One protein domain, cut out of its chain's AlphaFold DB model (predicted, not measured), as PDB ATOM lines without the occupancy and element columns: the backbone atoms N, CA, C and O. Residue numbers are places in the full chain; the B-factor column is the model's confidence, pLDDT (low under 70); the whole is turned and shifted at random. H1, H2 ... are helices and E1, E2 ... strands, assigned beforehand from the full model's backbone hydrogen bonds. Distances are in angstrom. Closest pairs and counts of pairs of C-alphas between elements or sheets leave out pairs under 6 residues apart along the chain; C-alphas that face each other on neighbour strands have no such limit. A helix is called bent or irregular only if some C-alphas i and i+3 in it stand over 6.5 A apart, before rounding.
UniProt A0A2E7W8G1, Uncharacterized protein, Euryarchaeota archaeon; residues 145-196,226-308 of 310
ATOM      1  N   VAL A 145     253.474 277.304 262.931       88.69
ATOM      2  CA  VAL A 145     253.191 275.920 263.337       88.69
ATOM      3  C   VAL A 145     253.753 274.915 262.329       88.69
ATOM      4  O   VAL A 145     254.379 273.940 262.722       88.69
ATOM      5  N   GLU A 146     253.602 275.163 261.026       89.38
ATOM      6  CA  GLU A 146     254.176 274.286 259.992       89.38
ATOM      7  C   GLU A 146     255.715 274.311 260.004       89.38
ATOM      8  O   GLU A 146     256.349 273.297 259.714       89.38
ATOM      9  N   LEU A 147     256.321 275.446 260.366       90.56
ATOM     10  CA  LEU A 147     257.767 275.561 260.570       90.56
ATOM     11  C   LEU A 147     258.231 274.788 261.812       90.56
ATOM     12  O   LEU A 147     259.231 274.071 261.732       90.56
ATOM     13  N   LEU A 148     257.483 274.855 262.919       90.50
ATOM     14  CA  LEU A 148     257.718 274.019 264.100       90.50
ATOM     15  C   LEU A 148     257.608 272.527 263.760       90.50
ATOM     16  O   LEU A 148     258.489 271.756 264.130       90.50
ATOM     17  N   GLU A 149     256.573 272.112 263.025       87.38
ATOM     18  CA  GLU A 149     256.421 270.719 262.584       87.38
ATOM     19  C   GLU A 149     257.618 270.260 261.742       87.38
ATOM     20  O   GLU A 149     258.129 269.158 261.936       87.38
ATOM     21  N   ALA A 150     258.097 271.102 260.822       86.50
ATOM     22  CA  ALA A 150     259.268 270.790 260.010       86.50
ATOM     23  C   ALA A 150     260.549 270.686 260.858       86.50
ATOM     24  O   ALA A 150     261.385 269.810 260.615       86.50
ATOM     25  N   ALA A 151     260.711 271.550 261.867       87.81
ATOM     26  CA  ALA A 151     261.798 271.450 262.838       87.81
ATOM     27  C   ALA A 151     261.703 270.146 263.642       87.81
ATOM     28  O   ALA A 151     262.705 269.447 263.797       87.81
ATOM     29  N   HIS A 152     260.495 269.779 264.076       86.75
ATOM     30  CA  HIS A 152     260.222 268.536 264.787       86.75
ATOM     31  C   HIS A 152     260.585 267.315 263.935       86.75
ATOM     32  O   HIS A 152     261.400 266.494 264.354       86.75
ATOM     33  N   GLU A 153     260.069 267.218 262.706       83.56
ATOM     34  CA  GLU A 153     260.392 266.142 261.758       83.56
ATOM     35  C   GLU A 153     261.908 265.982 261.560       83.56
ATOM     36  O   GLU A 153     262.417 264.859 261.584       83.56
ATOM     37  N   LYS A 154     262.645 267.093 261.431       85.50
ATOM     38  CA  LYS A 154     264.106 267.075 261.276       85.50
ATOM     39  C   LYS A 154     264.832 266.629 262.542       85.50
ATOM     40  O   LYS A 154     265.685 265.749 262.461       85.50
ATOM     41  N   ILE A 155     264.502 267.194 263.702       82.38
ATOM     42  CA  ILE A 155     265.135 266.841 264.984       82.38
ATOM     43  C   ILE A 155     264.951 265.352 265.279       82.38
ATOM     44  O   ILE A 155     265.907 264.682 265.663       82.38
ATOM     45  N   VAL A 156     263.756 264.810 265.040       78.31
ATOM     46  CA  VAL A 156     263.447 263.391 265.272       78.31
ATOM     47  C   VAL A 156     264.310 262.453 264.424       78.31
ATOM     48  O   VAL A 156     264.540 261.314 264.824       78.31
ATOM     49  N   VAL A 157     264.810 262.912 263.275       79.00
ATOM     50  CA  VAL A 157     265.718 262.140 262.417       79.00
ATOM     51  C   VAL A 157     267.180 262.381 262.797       79.00
ATOM     52  O   VAL A 157     267.921 261.424 263.016       79.00
ATOM     53  N   VAL A 158     267.586 263.647 262.903       79.88
ATOM     54  CA  VAL A 158     268.993 264.049 263.050       79.88
ATOM     55  C   VAL A 158     269.528 263.753 264.446       79.88
ATOM     56  O   VAL A 158     270.624 263.215 264.576       79.88
ATOM     57  N   LEU A 159     268.765 264.047 265.502       76.44
ATOM     58  CA  LEU A 159     269.248 263.892 266.875       76.44
ATOM     59  C   LEU A 159     269.577 262.428 267.221       76.44
ATOM     60  O   LEU A 159     270.666 262.178 267.741       76.44
ATOM     61  N   PRO A 160     268.725 261.425 266.918       71.56
ATOM     62  CA  PRO A 160     269.095 260.030 267.141       71.56
ATOM     63  C   PRO A 160     270.327 259.589 266.348       71.56
ATOM     64  O   PRO A 160     271.142 258.845 266.888       71.56
ATOM     65  N   GLN A 161     270.473 260.044 265.098       72.31
ATOM     66  CA  GLN A 161     271.643 259.736 264.270       72.31
ATOM     67  C   GLN A 161     272.914 260.334 264.871       72.31
ATOM     68  O   GLN A 161     273.906 259.627 265.015       72.31
ATOM     69  N   TYR A 162     272.862 261.600 265.294       72.31
ATOM     70  CA  TYR A 162     273.957 262.266 265.992       72.31
ATOM     71  C   TYR A 162     274.365 261.484 267.247       72.31
ATOM     72  O   TYR A 162     275.516 261.067 267.372       72.31
ATOM     73  N   LEU A 163     273.410 261.172 268.131       69.69
ATOM     74  CA  LEU A 163     273.677 260.418 269.362       69.69
ATOM     75  C   LEU A 163     274.207 259.002 269.093       69.69
ATOM     76  O   LEU A 163     275.010 258.491 269.870       69.69
ATOM     77  N   GLN A 164     273.775 258.357 268.007       66.50
ATOM     78  CA  GLN A 164     274.287 257.049 267.603       66.50
ATOM     79  C   GLN A 164     275.730 257.135 267.098       66.50
ATOM     80  O   GLN A 164     276.555 256.307 267.483       66.50
ATOM     81  N   THR A 165     276.046 258.123 266.259       67.12
ATOM     82  CA  THR A 165     277.410 258.382 265.779       67.12
ATOM     83  C   THR A 165     278.341 258.656 266.952       67.12
ATOM     84  O   THR A 165     279.358 257.980 267.098       67.12
ATOM     85  N   VAL A 166     277.929 259.549 267.851       61.91
ATOM     86  CA  VAL A 166     278.632 259.860 269.098       61.91
ATOM     87  C   VAL A 166     278.836 258.601 269.948       61.91
ATOM     88  O   VAL A 166     279.960 258.281 270.331       61.91
ATOM     89  N   GLY A 167     277.781 257.818 270.188       60.41
ATOM     90  CA  GLY A 167     277.874 256.571 270.951       60.41
ATOM     91  C   GLY A 167     278.804 255.532 270.310       60.41
ATOM     92  O   GLY A 167     279.525 254.825 271.016       60.41
ATOM     93  N   ASN A 168     278.839 255.452 268.977       60.19
ATOM     94  CA  ASN A 168     279.754 254.575 268.247       60.19
ATOM     95  C   ASN A 168     281.211 255.027 268.376       60.19
ATOM     96  O   ASN A 168     282.068 254.176 268.611       60.19
ATOM     97  N   ILE A 169     281.489 256.333 268.291       59.00
ATOM     98  CA  ILE A 169     282.822 256.893 268.555       59.00
ATOM     99  C   ILE A 169     283.251 256.510 269.977       59.00
ATOM    100  O   ILE A 169     284.290 255.881 270.169       59.00
ATOM    101  N   VAL A 170     282.409 256.747 270.984       55.25
ATOM    102  CA  VAL A 170     282.741 256.387 272.373       55.25
ATOM    103  C   VAL A 170     282.957 254.885 272.550       55.25
ATOM    104  O   VAL A 170     283.857 254.484 273.276       55.25
ATOM    105  N   ARG A 171     282.157 254.023 271.918       56.72
ATOM    106  CA  ARG A 171     282.256 252.571 272.125       56.72
ATOM    107  C   ARG A 171     283.428 251.931 271.380       56.72
ATOM    108  O   ARG A 171     284.032 251.001 271.905       56.72
ATOM    109  N   VAL A 172     283.713 252.382 270.159       54.12
ATOM    110  CA  VAL A 172     284.679 251.739 269.249       54.12
ATOM    111  C   VAL A 172     286.043 252.420 269.308       54.12
ATOM    112  O   VAL A 172     287.062 251.736 269.352       54.12
ATOM    113  N   PHE A 173     286.077 253.753 269.366       50.56
ATOM    114  CA  PHE A 173     287.332 254.503 269.390       50.56
ATOM    115  C   PHE A 173     287.976 254.507 270.783       50.56
ATOM    116  O   PHE A 173     289.186 254.322 270.880       50.56
ATOM    117  N   LYS A 174     287.199 254.612 271.872       50.47
ATOM    118  CA  LYS A 174     287.736 254.669 273.251       50.47
ATOM    119  C   LYS A 174     288.646 253.485 273.616       50.47
ATOM    120  O   LYS A 174     289.744 253.739 274.102       50.47
ATOM    121  N   PRO A 175     288.283 252.208 273.373       47.94
ATOM    122  CA  PRO A 175     289.164 251.088 273.707       47.94
ATOM    123  C   PRO A 175     290.384 251.007 272.781       47.94
ATOM    124  O   PRO A 175     291.468 250.649 273.231       47.94
ATOM    125  N   ALA A 176     290.235 251.365 271.504       48.25
ATOM    126  CA  ALA A 176     291.316 251.333 270.519       48.25
ATOM    127  C   ALA A 176     292.364 252.440 270.745       48.25
ATOM    128  O   ALA A 176     293.549 252.209 270.516       48.25
ATOM    129  N   LEU A 177     291.942 253.616 271.225       46.06
ATOM    130  CA  LEU A 177     292.823 254.748 271.525       46.06
ATOM    131  C   LEU A 177     293.489 254.585 272.902       46.06
ATOM    132  O   LEU A 177     294.708 254.695 273.011       46.06
ATOM    133  N   LEU A 178     292.719 254.219 273.938       45.81
ATOM    134  CA  LEU A 178     293.239 253.995 275.298       45.81
ATOM    135  C   LEU A 178     294.126 252.746 275.419       45.81
ATOM    136  O   LEU A 178     294.975 252.696 276.303       45.81
ATOM    137  N   SER A 179     293.963 251.739 274.551       46.81
ATOM    138  CA  SER A 179     294.882 250.587 274.506       46.81
ATOM    139  C   SER A 179     296.237 250.915 273.876       46.81
ATOM    140  O   SER A 179     297.179 250.143 274.042       46.81
ATOM    141  N   LYS A 180     296.352 252.048 273.173       42.97
ATOM    142  CA  LYS A 180     297.579 252.468 272.482       42.97
ATOM    143  C   LYS A 180     298.260 253.676 273.116       42.97
ATOM    144  O   LYS A 180     299.447 253.877 272.885       42.97
ATOM    145  N   ILE A 181     297.536 254.486 273.887       46.22
ATOM    146  CA  ILE A 181     298.029 255.769 274.383       46.22
ATOM    147  C   ILE A 181     297.584 255.938 275.840       46.22
ATOM    148  O   ILE A 181     296.393 256.035 276.136       46.22
ATOM    149  N   SER A 182     298.545 255.968 276.770       48.09
ATOM    150  CA  SER A 182     298.273 256.410 278.143       48.09
ATOM    151  C   SER A 182     297.954 257.915 278.144       48.09
ATOM    152  O   SER A 182     298.410 258.618 277.247       48.09
ATOM    153  N   PRO A 183     297.250 258.467 279.147       49.62
ATOM    154  CA  PRO A 183     296.963 259.908 279.212       49.62
ATOM    155  C   PRO A 183     298.208 260.813 279.104       49.62
ATOM    156  O   PRO A 183     298.128 261.920 278.581       49.62
ATOM    157  N   ALA A 184     299.377 260.331 279.543       48.91
ATOM    158  CA  ALA A 184     300.662 261.011 279.355       48.91
ATOM    159  C   ALA A 184     301.203 260.886 277.915       48.91
ATOM    160  O   ALA A 184     301.865 261.792 277.418       48.91
ATOM    161  N   GLY A 185     300.890 259.786 277.230       50.59
ATOM    162  CA  GLY A 185     301.254 259.534 275.841       50.59
ATOM    163  C   GLY A 185     300.507 260.405 274.834       50.59
ATOM    164  O   GLY A 185     301.040 260.631 273.760       50.59
ATOM    165  N   THR A 186     299.324 260.939 275.152       51.78
ATOM    166  CA  THR A 186     298.528 261.750 274.208       51.78
ATOM    167  C   THR A 186     299.197 263.084 273.891       51.78
ATOM    168  O   THR A 186     299.256 263.496 272.735       51.78
ATOM    169  N   LYS A 187     299.765 263.735 274.914       54.69
ATOM    170  CA  LYS A 187     300.535 264.973 274.750       54.69
ATOM    171  C   LYS A 187     301.820 264.714 273.960       54.69
ATOM    172  O   LYS A 187     302.142 265.470 273.054       54.69
ATOM    173  N   THR A 188     302.493 263.605 274.255       52.84
ATOM    174  CA  THR A 188     303.694 263.153 273.544       52.84
ATOM    175  C   THR A 188     303.401 262.769 272.093       52.84
ATOM    176  O   THR A 188     304.209 263.064 271.228       52.84
ATOM    177  N   LEU A 189     302.240 262.172 271.803       53.16
ATOM    178  CA  LEU A 189     301.823 261.780 270.456       53.16
ATOM    179  C   LEU A 189     301.497 263.000 269.587       53.16
ATOM    180  O   LEU A 189     301.935 263.053 268.450       53.16
ATOM    181  N   LEU A 190     300.779 263.998 270.116       54.06
ATOM    182  CA  LEU A 190     300.525 265.248 269.387       54.06
ATOM    183  C   LEU A 190     301.822 266.025 269.115       54.06
ATOM    184  O   LEU A 190     301.956 266.619 268.051       54.06
ATOM    185  N   GLN A 191     302.783 265.975 270.044       56.62
ATOM    186  CA  GLN A 191     304.119 266.542 269.852       56.62
ATOM    187  C   GLN A 191     304.898 265.781 268.761       56.62
ATOM    188  O   GLN A 191     305.391 266.398 267.828       56.62
ATOM    189  N   LEU A 192     304.919 264.442 268.811       52.91
ATOM    190  CA  LEU A 192     305.580 263.585 267.816       52.91
ATOM    191  C   LEU A 192     304.977 263.715 266.412       52.91
ATOM    192  O   LEU A 192     305.713 263.721 265.436       52.91
ATOM    193  N   LEU A 193     303.652 263.826 266.297       53.47
ATOM    194  CA  LEU A 193     302.977 263.996 265.005       53.47
ATOM    195  C   LEU A 193     303.268 265.376 264.394       53.47
ATOM    196  O   LEU A 193     303.377 265.480 263.175       53.47
ATOM    197  N   ALA A 194     303.433 266.411 265.223       55.72
ATOM    198  CA  ALA A 194     303.910 267.719 264.775       55.72
ATOM    199  C   ALA A 194     305.396 267.679 264.360       55.72
ATOM    200  O   ALA A 194     305.769 268.303 263.370       55.72
ATOM    201  N   ASP A 195     306.222 266.905 265.071       56.62
ATOM    202  CA  ASP A 195     307.655 266.755 264.788       56.62
ATOM    203  C   ASP A 195     307.942 265.866 263.550       56.62
ATOM    204  O   ASP A 195     308.962 266.057 262.887       56.62
ATOM    205  N   GLU A 196     307.049 264.933 263.184       52.59
ATOM    206  CA  GLU A 196     307.166 264.071 261.985       52.59
ATOM    207  C   GLU A 196     306.606 264.692 260.684       52.59
ATOM    208  O   GLU A 196     306.607 264.049 259.633       52.59
ATOM    209  N   ASN A 226     272.504 253.584 276.592       44.88
ATOM    210  CA  ASN A 226     271.213 253.416 275.984       44.88
ATOM    211  C   ASN A 226     270.833 254.849 275.619       44.88
ATOM    212  O   ASN A 226     270.774 255.675 276.537       44.88
ATOM    213  N   PRO A 227     270.658 255.194 274.329       47.28
ATOM    214  CA  PRO A 227     270.323 256.559 273.953       47.28
ATOM    215  C   PRO A 227     269.135 256.991 274.817       47.28
ATOM    216  O   PRO A 227     268.148 256.241 274.861       47.28
ATOM    217  N   PRO A 228     269.240 258.111 275.561       49.69
ATOM    218  CA  PRO A 228     268.219 258.496 276.521       49.69
ATOM    219  C   PRO A 228     266.859 258.469 275.831       49.69
ATOM    220  O   PRO A 228     266.750 258.782 274.636       49.69
ATOM    221  N   LYS A 229     265.812 258.059 276.557       58.72
ATOM    222  CA  LYS A 229     264.446 258.273 276.075       58.72
ATOM    223  C   LYS A 229     264.357 259.766 275.782       58.72
ATOM    224  O   LYS A 229     264.518 260.570 276.694       58.72
ATOM    225  N   LEU A 230     264.249 260.121 274.503       64.38
ATOM    226  CA  LEU A 230     264.218 261.514 274.089       64.38
ATOM    227  C   LEU A 230     262.848 262.051 274.494       64.38
ATOM    228  O   LEU A 230     261.865 261.882 273.773       64.38
ATOM    229  N   GLN A 231     262.807 262.555 275.718       77.38
ATOM    230  CA  GLN A 231     261.701 263.269 276.318       77.38
ATOM    231  C   GLN A 231     262.169 264.701 276.511       77.38
ATOM    232  O   GLN A 231     263.259 264.954 277.039       77.38
ATOM    233  N   GLY A 232     261.387 265.620 275.976       86.50
ATOM    234  CA  GLY A 232     261.777 267.008 275.901       86.50
ATOM    235  C   GLY A 232     260.731 267.856 275.211       86.50
ATOM    236  O   GLY A 232     259.619 267.418 274.916       86.50
ATOM    237  N   THR A 233     261.123 269.077 274.893       90.50
ATOM    238  CA  THR A 233     260.298 270.048 274.189       90.50
ATOM    239  C   THR A 233     261.039 270.532 272.959       90.50
ATOM    240  O   THR A 233     262.180 270.979 273.042       90.50
ATOM    241  N   ILE A 234     260.398 270.448 271.797       91.38
ATOM    242  CA  ILE A 234     260.906 271.081 270.583       91.38
ATOM    243  C   ILE A 234     260.423 272.517 270.568       91.38
ATOM    244  O   ILE A 234     259.260 272.788 270.852       91.38
ATOM    245  N   VAL A 235     261.336 273.423 270.248       94.56
ATOM    246  CA  VAL A 235     261.127 274.863 270.281       94.56
ATOM    247  C   VAL A 235     261.505 275.437 268.927       94.56
ATOM    248  O   VAL A 235     262.607 275.204 268.427       94.56
ATOM    249  N   PHE A 236     260.604 276.225 268.361       95.88
ATOM    250  CA  PHE A 236     260.846 277.021 267.172       95.88
ATOM    251  C   PHE A 236     260.579 278.494 267.484       95.88
ATOM    252  O   PHE A 236     259.524 278.837 268.015       95.88
ATOM    253  N   ILE A 237     261.538 279.364 267.176       95.94
ATOM    254  CA  ILE A 237     261.376 280.813 267.319       95.94
ATOM    255  C   ILE A 237     260.911 281.363 265.975       95.94
ATOM    256  O   ILE A 237     261.663 281.327 264.999       95.94
ATOM    257  N   GLY A 238     259.672 281.848 265.939       92.00
ATOM    258  CA  GLY A 238     259.081 282.425 264.740       92.00
ATOM    259  C   GLY A 238     259.669 283.788 264.389       92.00
ATOM    260  O   GLY A 238     260.264 284.475 265.222       92.00
ATOM    261  N   ASP A 239     259.452 284.208 263.144       89.38
ATOM    262  CA  ASP A 239     259.860 285.540 262.661       89.38
ATOM    263  C   ASP A 239     259.142 286.688 263.393       89.38
ATOM    264  O   ASP A 239     259.573 287.837 263.347       89.38
ATOM    265  N   ASP A 240     258.039 286.379 264.073       90.19
ATOM    266  CA  ASP A 240     257.301 287.287 264.948       90.19
ATOM    267  C   ASP A 240     257.918 287.415 266.355       90.19
ATOM    268  O   ASP A 240     257.414 288.170 267.185       90.19
ATOM    269  N   GLY A 241     259.010 286.692 266.629       90.81
ATOM    270  CA  GLY A 241     259.693 286.667 267.921       90.81
ATOM    271  C   GLY A 241     259.005 285.799 268.978       90.81
ATOM    272  O   GLY A 241     259.466 285.762 270.123       90.81
ATOM    273  N   CYS A 242     257.924 285.099 268.622       94.12
ATOM    274  CA  CYS A 242     257.246 284.169 269.515       94.12
ATOM    275  C   CYS A 242     257.956 282.811 269.542       94.12
ATOM    276  O   CYS A 242     258.593 282.379 268.581       94.12
ATOM    277  N   TYR A 243     257.818 282.121 270.669       95.75
ATOM    278  CA  TYR A 243     258.318 280.773 270.884       95.75
ATOM    279  C   TYR A 243     257.161 279.805 270.692       95.75
ATOM    280  O   TYR A 243     256.183 279.851 271.435       95.75
ATOM    281  N   TYR A 244     257.285 278.925 269.711       94.69
ATOM    282  CA  TYR A 244     256.350 277.842 269.451       94.69
ATOM    283  C   TYR A 244     256.944 276.557 269.986       94.69
ATOM    284  O   TYR A 244     258.082 276.219 269.654       94.69
ATOM    285  N   THR A 245     256.198 275.848 270.822       92.69
ATOM    286  CA  THR A 245     256.715 274.666 271.500       92.69
ATOM    287  C   THR A 245     255.789 273.485 271.335       92.69
ATOM    288  O   THR A 245     254.570 273.624 271.406       92.69
ATOM    289  N   GLN A 246     256.372 272.308 271.159       89.62
ATOM    290  CA  GLN A 246     255.641 271.053 271.129       89.62
ATOM    291  C   GLN A 246     256.396 270.025 271.955       89.62
ATOM    292  O   GLN A 246     257.605 269.830 271.781       89.62
ATOM    293  N   ARG A 247     255.681 269.361 272.864       85.88
ATOM    294  CA  ARG A 247     256.265 268.287 273.659       85.88
ATOM    295  C   ARG A 247     256.656 267.132 272.743       85.88
ATOM    296  O   ARG A 247     255.872 266.708 271.902       85.88
ATOM    297  N   TYR A 248     257.853 266.610 272.942       75.62
ATOM    298  CA  TYR A 248     258.359 265.435 272.259       75.62
ATOM    299  C   TYR A 248     258.511 264.294 273.259       75.62
ATOM    300  O   TYR A 248     259.279 264.385 274.215       75.62
ATOM    301  N   ASP A 249     257.781 263.206 273.022       69.62
ATOM    302  CA  ASP A 249     257.953 261.952 273.746       69.62
ATOM    303  C   ASP A 249     258.120 260.809 272.745       69.62
ATOM    304  O   ASP A 249     257.181 260.405 272.052       69.62
ATOM    305  N   ARG A 250     259.336 260.256 272.689       59.47
ATOM    306  CA  ARG A 250     259.673 259.114 271.830       59.47
ATOM    307  C   ARG A 250     258.794 257.877 272.096       59.47
ATOM    308  O   ARG A 250     258.732 257.000 271.237       59.47
ATOM    309  N   TYR A 251     258.141 257.778 273.261       50.03
ATOM    310  CA  TYR A 251     257.385 256.595 273.687       50.03
ATOM    311  C   TYR A 251     255.893 256.587 273.326       50.03
ATOM    312  O   TYR A 251     255.230 255.581 273.600       50.03
ATOM    313  N   GLN A 252     255.353 257.611 272.651       47.53
ATOM    314  CA  GLN A 252     254.009 257.524 272.056       47.53
ATOM    315  C   GLN A 252     254.021 256.639 270.794       47.53
ATOM    316  O   GLN A 252     253.832 257.072 269.662       47.53
ATOM    317  N   GLY A 253     254.275 255.348 271.008       40.53
ATOM    318  CA  GLY A 253     254.267 254.274 270.020       40.53
ATOM    319  C   GLY A 253     252.867 253.769 269.661       40.53
ATOM    320  O   GLY A 253     252.649 252.562 269.649       40.53
ATOM    321  N   LYS A 254     251.914 254.657 269.361       36.06
ATOM    322  CA  LYS A 254     250.606 254.303 268.772       36.06
ATOM    323  C   LYS A 254     250.265 255.363 267.721       36.06
ATOM    324  O   LYS A 254     250.176 256.535 268.048       36.06
ATOM    325  N   SER A 255     250.425 255.035 266.440       42.41
ATOM    326  CA  SER A 255     249.405 254.487 265.523       42.41
ATOM    327  C   SER A 255     248.883 255.611 264.623       42.41
ATOM    328  O   SER A 255     248.436 256.634 265.121       42.41
ATOM    329  N   ASP A 256     248.992 255.410 263.308       34.72
ATOM    330  CA  ASP A 256     248.366 256.213 262.240       34.72
ATOM    331  C   ASP A 256     249.180 257.359 261.628       34.72
ATOM    332  O   ASP A 256     248.591 258.296 261.113       34.72
ATOM    333  N   GLY A 257     250.518 257.301 261.605       39.56
ATOM    334  CA  GLY A 257     251.340 258.112 260.679       39.56
ATOM    335  C   GLY A 257     251.252 259.648 260.809       39.56
ATOM    336  O   GLY A 257     252.045 260.357 260.198       39.56
ATOM    337  N   HIS A 258     250.359 260.169 261.642       40.62
ATOM    338  CA  HIS A 258     250.125 261.575 261.903       40.62
ATOM    339  C   HIS A 258     250.798 261.917 263.227       40.62
ATOM    340  O   HIS A 258     250.170 262.026 264.274       40.62
ATOM    341  N   ARG A 259     252.121 262.081 263.162       49.09
ATOM    342  CA  ARG A 259     252.985 262.513 264.276       49.09
ATOM    343  C   ARG A 259     252.748 263.984 264.693       49.09
ATOM    344  O   ARG A 259     253.587 264.554 265.373       49.09
ATOM    345  N   THR A 260     251.642 264.598 264.260       48.59
ATOM    346  CA  THR A 260     251.374 266.051 264.249       48.59
ATOM    347  C   THR A 260     250.167 266.478 265.098       48.59
ATOM    348  O   THR A 260     249.710 267.608 264.978       48.59
ATOM    349  N   SER A 261     249.614 265.611 265.952       54.56
ATOM    350  CA  SER A 261     248.424 265.942 266.761       54.56
ATOM    351  C   SER A 261     248.719 266.443 268.178       54.56
ATOM    352  O   SER A 261     247.778 266.745 268.912       54.56
ATOM    353  N   LEU A 262     249.989 266.535 268.588       64.12
ATOM    354  CA  LEU A 262     250.316 267.083 269.904       64.12
ATOM    355  C   LEU A 262     250.055 268.594 269.922       64.12
ATOM    356  O   LEU A 262     250.431 269.272 268.958       64.12
ATOM    357  N   PRO A 263     249.428 269.122 270.989       76.88
ATOM    358  CA  PRO A 263     249.131 270.541 271.095       76.88
ATOM    359  C   PRO A 263     250.412 271.366 270.960       76.88
ATOM    360  O   PRO A 263     251.474 270.988 271.460       76.88
ATOM    361  N   VAL A 264     250.288 272.472 270.229       86.31
ATOM    362  CA  VAL A 264     251.344 273.465 270.067       86.31
ATOM    363  C   VAL A 264     251.017 274.624 270.984       86.31
ATOM    364  O   VAL A 264     249.962 275.243 270.841       86.31
ATOM    365  N   ASP A 265     251.942 274.923 271.883       91.12
ATOM    366  CA  ASP A 265     251.871 276.114 272.712       91.12
ATOM    367  C   ASP A 265     252.647 277.249 272.040       91.12
ATOM    368  O   ASP A 265     253.638 277.028 271.336       91.12
ATOM    369  N   SER A 266     252.193 278.481 272.255       93.19
ATOM    370  CA  SER A 266     252.859 279.684 271.764       93.19
ATOM    371  C   SER A 266     253.039 280.683 272.895       93.19
ATOM    372  O   SER A 266     252.066 281.045 273.556       93.19
ATOM    373  N   TYR A 267     254.259 281.178 273.061       93.69
ATOM    374  CA  TYR A 267     254.629 282.123 274.108       93.69
ATOM    375  C   TYR A 267     255.274 283.360 273.493       93.69
ATOM    376  O   TYR A 267     256.084 283.262 272.567       93.69
ATOM    377  N   ARG A 268     254.987 284.539 274.046       93.56
ATOM    378  CA  ARG A 268     255.854 285.704 273.829       93.56
ATOM    379  C   ARG A 268     257.134 285.520 274.630       93.56
ATOM    380  O   ARG A 268     257.126 284.823 275.637       93.56
ATOM    381  N   ALA A 269     258.213 286.193 274.237       88.94
ATOM    382  CA  ALA A 269     259.510 286.076 274.910       88.94
ATOM    383  C   ALA A 269     259.444 286.273 276.444       88.94
ATOM    384  O   ALA A 269     260.146 285.571 277.176       88.94
ATOM    385  N   SER A 270     258.580 287.174 276.932       90.69
ATOM    386  CA  SER A 270     258.345 287.434 278.365       90.69
ATOM    387  C   SER A 270     257.665 286.284 279.106       90.69
ATOM    388  O   SER A 270     257.891 286.121 280.303       90.69
ATOM    389  N   ASP A 271     256.903 285.459 278.393       93.56
ATOM    390  CA  ASP A 271     255.986 284.472 278.969       93.56
ATOM    391  C   ASP A 271     256.514 283.037 278.808       93.56
ATOM    392  O   ASP A 271     255.904 282.088 279.293       93.56
ATOM    393  N   VAL A 272     257.649 282.869 278.113       92.69
ATOM    394  CA  VAL A 272     258.322 281.575 277.952       92.69
ATOM    395  C   VAL A 272     258.729 281.032 279.326       92.69
ATOM    396  O   VAL A 272     259.405 281.753 280.065       92.69
ATOM    397  N   PRO A 273     258.412 279.762 279.640       93.88
ATOM    398  CA  PRO A 273     258.909 279.091 280.837       93.88
ATOM    399  C   PRO A 273     260.434 279.187 280.980       93.88
ATOM    400  O   PRO A 273     261.173 279.045 280.000       93.88
ATOM    401  N   ASP A 274     260.922 279.406 282.202       92.38
ATOM    402  CA  ASP A 274     262.340 279.697 282.444       92.38
ATOM    403  C   ASP A 274     263.276 278.564 282.008       92.38
ATOM    404  O   ASP A 274     264.340 278.837 281.454       92.38
ATOM    405  N   ASN A 275     262.862 277.304 282.158       90.31
ATOM    406  CA  ASN A 275     263.622 276.144 281.685       90.31
ATOM    407  C   ASN A 275     263.832 276.175 280.157       90.31
ATOM    408  O   ASN A 275     264.940 275.953 279.667       90.31
ATOM    409  N   ILE A 276     262.792 276.524 279.392       93.12
ATOM    410  CA  ILE A 276     262.865 276.659 277.933       93.12
ATOM    411  C   ILE A 276     263.719 277.870 277.559       93.12
ATOM    412  O   ILE A 276     264.586 277.773 276.688       93.12
ATOM    413  N   ARG A 277     263.500 279.011 278.220       94.19
ATOM    414  CA  ARG A 277     264.245 280.246 277.952       94.19
ATOM    415  C   ARG A 277     265.741 280.057 278.200       94.19
ATOM    416  O   ARG A 277     266.541 280.398 277.329       94.19
ATOM    417  N   ALA A 278     266.108 279.494 279.350       92.19
ATOM    418  CA  ALA A 278     267.490 279.213 279.718       92.19
ATOM    419  C   ALA A 278     268.122 278.190 278.765       92.19
ATOM    420  O   ALA A 278     269.221 278.423 278.257       92.19
ATOM    421  N   GLY A 279     267.405 277.106 278.450       92.12
ATOM    422  CA  GLY A 279     267.891 276.075 277.540       92.12
ATOM    423  C   GLY A 279     268.169 276.604 276.132       92.12
ATOM    424  O   GLY A 279     269.255 276.402 275.590       92.12
ATOM    425  N   VAL A 280     267.235 277.373 275.565       94.81
ATOM    426  CA  VAL A 280     267.441 278.056 274.278       94.81
ATOM    427  C   VAL A 280     268.597 279.054 274.359       94.81
ATOM    428  O   VAL A 280     269.396 279.134 273.428       94.81
ATOM    429  N   GLY A 281     268.703 279.814 275.454       92.50
ATOM    430  CA  GLY A 281     269.783 280.777 275.671       92.50
ATOM    431  C   GLY A 281     271.166 280.133 275.598       92.50
ATOM    432  O   GLY A 281     272.028 280.630 274.878       92.50
ATOM    433  N   MET A 282     271.349 278.992 276.266       88.94
ATOM    434  CA  MET A 282     272.599 278.228 276.221       88.94
ATOM    435  C   MET A 282     272.870 277.644 274.829       88.94
ATOM    436  O   MET A 282     273.976 277.771 274.311       88.94
ATOM    437  N   LEU A 283     271.860 277.059 274.177       89.00
ATOM    438  CA  LEU A 283     272.030 276.450 272.853       89.00
ATOM    439  C   LEU A 283     272.335 277.472 271.750       89.00
ATOM    440  O   LEU A 283     273.022 277.141 270.788       89.00
ATOM    441  N   LYS A 284     271.879 278.722 271.881       92.56
ATOM    442  CA  LYS A 284     272.213 279.806 270.938       92.56
ATOM    443  C   LYS A 284     273.707 280.137 270.882       92.56
ATOM    444  O   LYS A 284     274.136 280.742 269.901       92.56
ATOM    445  N   LEU A 285     274.478 279.748 271.898       89.62
ATOM    446  CA  LEU A 285     275.929 279.932 271.937       89.62
ATOM    447  C   LEU A 285     276.686 278.846 271.158       89.62
ATOM    448  O   LEU A 285     277.867 279.020 270.884       89.62
ATOM    449  N   LEU A 286     276.018 277.745 270.803       81.44
ATOM    450  CA  LEU A 286     276.607 276.637 270.051       81.44
ATOM    451  C   LEU A 286     276.422 276.791 268.545       81.44
ATOM    452  O   LEU A 286     275.576 277.561 268.095       81.44
ATOM    453  N   GLU A 287     277.160 276.011 267.765       84.69
ATOM    454  CA  GLU A 287     276.956 275.911 266.322       84.69
ATOM    455  C   GLU A 287     275.670 275.144 265.965       84.69
ATOM    456  O   GLU A 287     275.035 274.471 266.788       84.69
ATOM    457  N   ASP A 288     275.237 275.292 264.712       87.88
ATOM    458  CA  ASP A 288     274.103 274.541 264.184       87.88
ATOM    459  C   ASP A 288     274.461 273.045 264.114       87.88
ATOM    460  O   ASP A 288     275.515 272.667 263.612       87.88
ATOM    461  N   GLY A 289     273.572 272.178 264.601       79.31
ATOM    462  CA  GLY A 289     273.799 270.732 264.653       79.31
ATOM    463  C   GLY A 289     274.520 270.239 265.912       79.31
ATOM    464  O   GLY A 289     274.853 269.057 265.982       79.31
ATOM    465  N   SER A 290     274.750 271.098 266.907       78.94
ATOM    466  CA  SER A 290     275.445 270.731 268.146       78.94
ATOM    467  C   SER A 290     274.502 270.290 269.274       78.94
ATOM    468  O   SER A 290     273.352 270.730 269.382       78.94
ATOM    469  N   PHE A 291     275.020 269.445 270.168       79.12
ATOM    470  CA  PHE A 291     274.332 268.963 271.366       79.12
ATOM    471  C   PHE A 291     275.018 269.472 272.640       79.12
ATOM    472  O   PHE A 291     276.236 269.394 272.759       79.12
ATOM    473  N   LEU A 292     274.230 269.921 273.618       76.12
ATOM    474  CA  LEU A 292     274.685 270.290 274.955       76.12
ATOM    475  C   LEU A 292     274.090 269.358 276.007       76.12
ATOM    476  O   LEU A 292     272.869 269.188 276.102       76.12
ATOM    477  N   LEU A 293     274.958 268.795 276.846       70.88
ATOM    478  CA  LEU A 293     274.550 267.906 277.927       70.88
ATOM    479  C   LEU A 293     273.560 268.579 278.874       70.88
ATOM    480  O   LEU A 293     273.752 269.725 279.259       70.88
ATOM    481  N   ASN A 294     272.529 267.835 279.281       74.44
ATOM    482  CA  ASN A 294     271.489 268.275 280.223       74.44
ATOM    483  C   ASN A 294     270.680 269.500 279.778       74.44
ATOM    484  O   ASN A 294     269.787 269.916 280.501       74.44
ATOM    485  N   VAL A 295     270.933 270.011 278.573       84.69
ATOM    486  CA  VAL A 295     270.199 271.133 277.995       84.69
ATOM    487  C   VAL A 295     269.439 270.682 276.758       84.69
ATOM    488  O   VAL A 295     268.218 270.803 276.724       84.69
ATOM    489  N   GLY A 296     270.119 270.123 275.751       86.25
ATOM    490  CA  GLY A 296     269.459 269.651 274.536       86.25
ATOM    491  C   GLY A 296     270.273 269.824 273.254       86.25
ATOM    492  O   GLY A 296     271.485 269.665 273.257       86.25
ATOM    493  N   PHE A 297     269.606 270.097 272.135       86.56
ATOM    494  CA  PHE A 297     270.190 270.100 270.792       86.56
ATOM    495  C   PHE A 297     269.780 271.338 269.999       86.56
ATOM    496  O   PHE A 297     268.604 271.708 269.985       86.56
ATOM    497  N   ARG A 298     270.727 271.943 269.281       90.50
ATOM    498  CA  ARG A 298     270.465 273.017 268.322       90.50
ATOM    499  C   ARG A 298     270.417 272.430 266.917       90.50
ATOM    500  O   ARG A 298     271.432 271.985 266.402       90.50
ATOM    501  N   LEU A 299     269.254 272.470 266.268       88.50
ATOM    502  CA  LEU A 299     269.156 272.087 264.856       88.50
ATOM    503  C   LEU A 299     269.680 273.208 263.957       88.50
ATOM    504  O   LEU A 299     270.432 272.955 263.025       88.50
ATOM    505  N   ASN A 300     269.225 274.434 264.211       92.44
ATOM    506  CA  ASN A 300     269.639 275.637 263.497       92.44
ATOM    507  C   ASN A 300     269.376 276.880 264.358       92.44
ATOM    508  O   ASN A 300     268.847 276.766 265.465       92.44
ATOM    509  N   ARG A 301     269.667 278.069 263.820       93.56
ATOM    510  CA  ARG A 301     269.443 279.374 264.474       93.56
ATOM    511  C   ARG A 301     268.089 279.536 265.188       93.56
ATOM    512  O   ARG A 301     268.037 280.215 266.214       93.56
ATOM    513  N   ASN A 302     267.015 278.950 264.658       95.31
ATOM    514  CA  ASN A 302     265.652 279.158 265.155       95.31
ATOM    515  C   ASN A 302     265.016 277.890 265.741       95.31
ATOM    516  O   ASN A 302     263.893 277.966 266.229       95.31
ATOM    517  N   SER A 303     265.683 276.736 265.678       95.56
ATOM    518  CA  SER A 303     265.083 275.433 265.987       95.56
ATOM    519  C   SER A 303     265.918 274.666 267.003       95.56
ATOM    520  O   SER A 303     267.088 274.361 266.759       95.56
ATOM    521  N   PHE A 304     265.290 274.297 268.114       94.25
ATOM    522  CA  PHE A 304     265.946 273.691 269.264       94.25
ATOM    523  C   PHE A 304     265.142 272.503 269.785       94.25
ATOM    524  O   PHE A 304     263.920 272.447 269.665       94.25
ATOM    525  N   TYR A 305     265.836 271.568 270.412       91.62
ATOM    526  CA  TYR A 305     265.261 270.555 271.281       91.62
ATOM    527  C   TYR A 305     265.794 270.799 272.684       91.62
ATOM    528  O   TYR A 305     267.005 270.857 272.863       91.62
ATOM    529  N   ILE A 306     264.904 270.935 273.659       91.88
ATOM    530  CA  ILE A 306     265.228 271.086 275.076       91.88
ATOM    531  C   ILE A 306     264.921 269.760 275.760       91.88
ATOM    532  O   ILE A 306     263.817 269.238 275.626       91.88
ATOM    533  N   LYS A 307     265.901 269.189 276.452       86.38
ATOM    534  CA  LYS A 307     265.740 267.945 277.206       86.38
ATOM    535  C   LYS A 307     264.894 268.223 278.455       86.38
ATOM    536  O   LYS A 307     265.115 269.234 279.114       86.38
ATOM    537  N   ASP A 308     263.959 267.332 278.783       81.69
ATOM    538  CA  ASP A 308     263.253 267.406 280.067       81.69
ATOM    539  C   ASP A 308     264.261 267.191 281.215       81.69
ATOM    540  O   ASP A 308     265.155 266.338 281.127       81.69
TER     541      ASP A 308
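AT A GLANCE: This is residues 145 to 196 and 226 to 308 of the 310 residues of an uncharacterized protein of Euryarchaeota archaeon (UniProt A0A2E7W8G1). A twisted sheet of five strands has a helix over each face: the first part of the very long H1 slants over one face, and the short H3 crosses the other. H1 then runs on past the sheet as a long arm, with H2 beyond its far end, away from the sheet; a loop, residues 252 to 258, also sticks out. The printed part has 135 residues with three named helices and five named strands, in the order H1 H2 E1 E2 E3 H3 E4 E5, and its class is mixed, helices and strands. The sheet runs E3 E2 E1 E5 E4, antiparallel throughout. The whole is loose, with a radius of gyration of the C-alphas of 19.1 A, and elongated, spanning 56 by 35 by 22 A.

IN THESE COORDINATES: H1, residues 145 to 178, begins with C-alpha 145 at (253.191, 275.920, 263.337) and is 47.2 A long. It has a kink of 26 degrees near residue 172; it is neither bent nor irregular, but only just: C-alphas 172 and 175 are 6.4 A apart. H2, residues 183 to 195, is 19.2 A long and ends with C-alpha 195 at (307.655, 266.755, 264.788). E1, residues 231 to 237, is 19.7 A long, and E2, residues 243 to 249, 19.0 A. E3 is residues 264 to 267, H3 residues 274 to 283, 14.0 A long, and E4 residues 296 to 300. E5, residues 303 to 307, ends with C-alpha 307 at (265.740, 267.945, 277.206).

HOW THE PARTS SIT: E1, E2 and E3 form a meander, each strand the antiparallel neighbour of the one before; N 234 and O 246 are 2.9 A apart, N 265 and O 245 3.0 A. E5 is the antiparallel neighbour of E1, with N 233 and O 306 at 2.8 A, and forms a hairpin with E4, with N 305 and O 297 at 2.8 A. H1 and H3 lie on opposite faces of this sheet, in three layers, helices on both faces. H1 has a height over the sheet of 5.0 A; its closest C-alphas to E1 are those of Leu 148 and Phe 236, 5.3 A. H3 has a height of 9.0 A; its closest C-alphas to E4 are those of Leu 283 and Arg 298, 5.9 A. H2 is not on the sheet and is apart from H1. Every O i to N i+4 pair is within hydrogen-bond range in H3, 24 of 30 in H1 and 7 of 9 in H2.

THE WHOLE: The two C-alphas farthest apart, those of Asp 195 and Asp 256, are 60.3 A apart. Residues 197 to 225 are not printed; C-alphas 196 and 226 are 40.0 A apart across the cut. The links E2 to E3 and H3 to E4 are long. The mean pLDDT of the printed part is 73.7; residues 163 to 196, 226 to 230 and 249 to 262 are under 70.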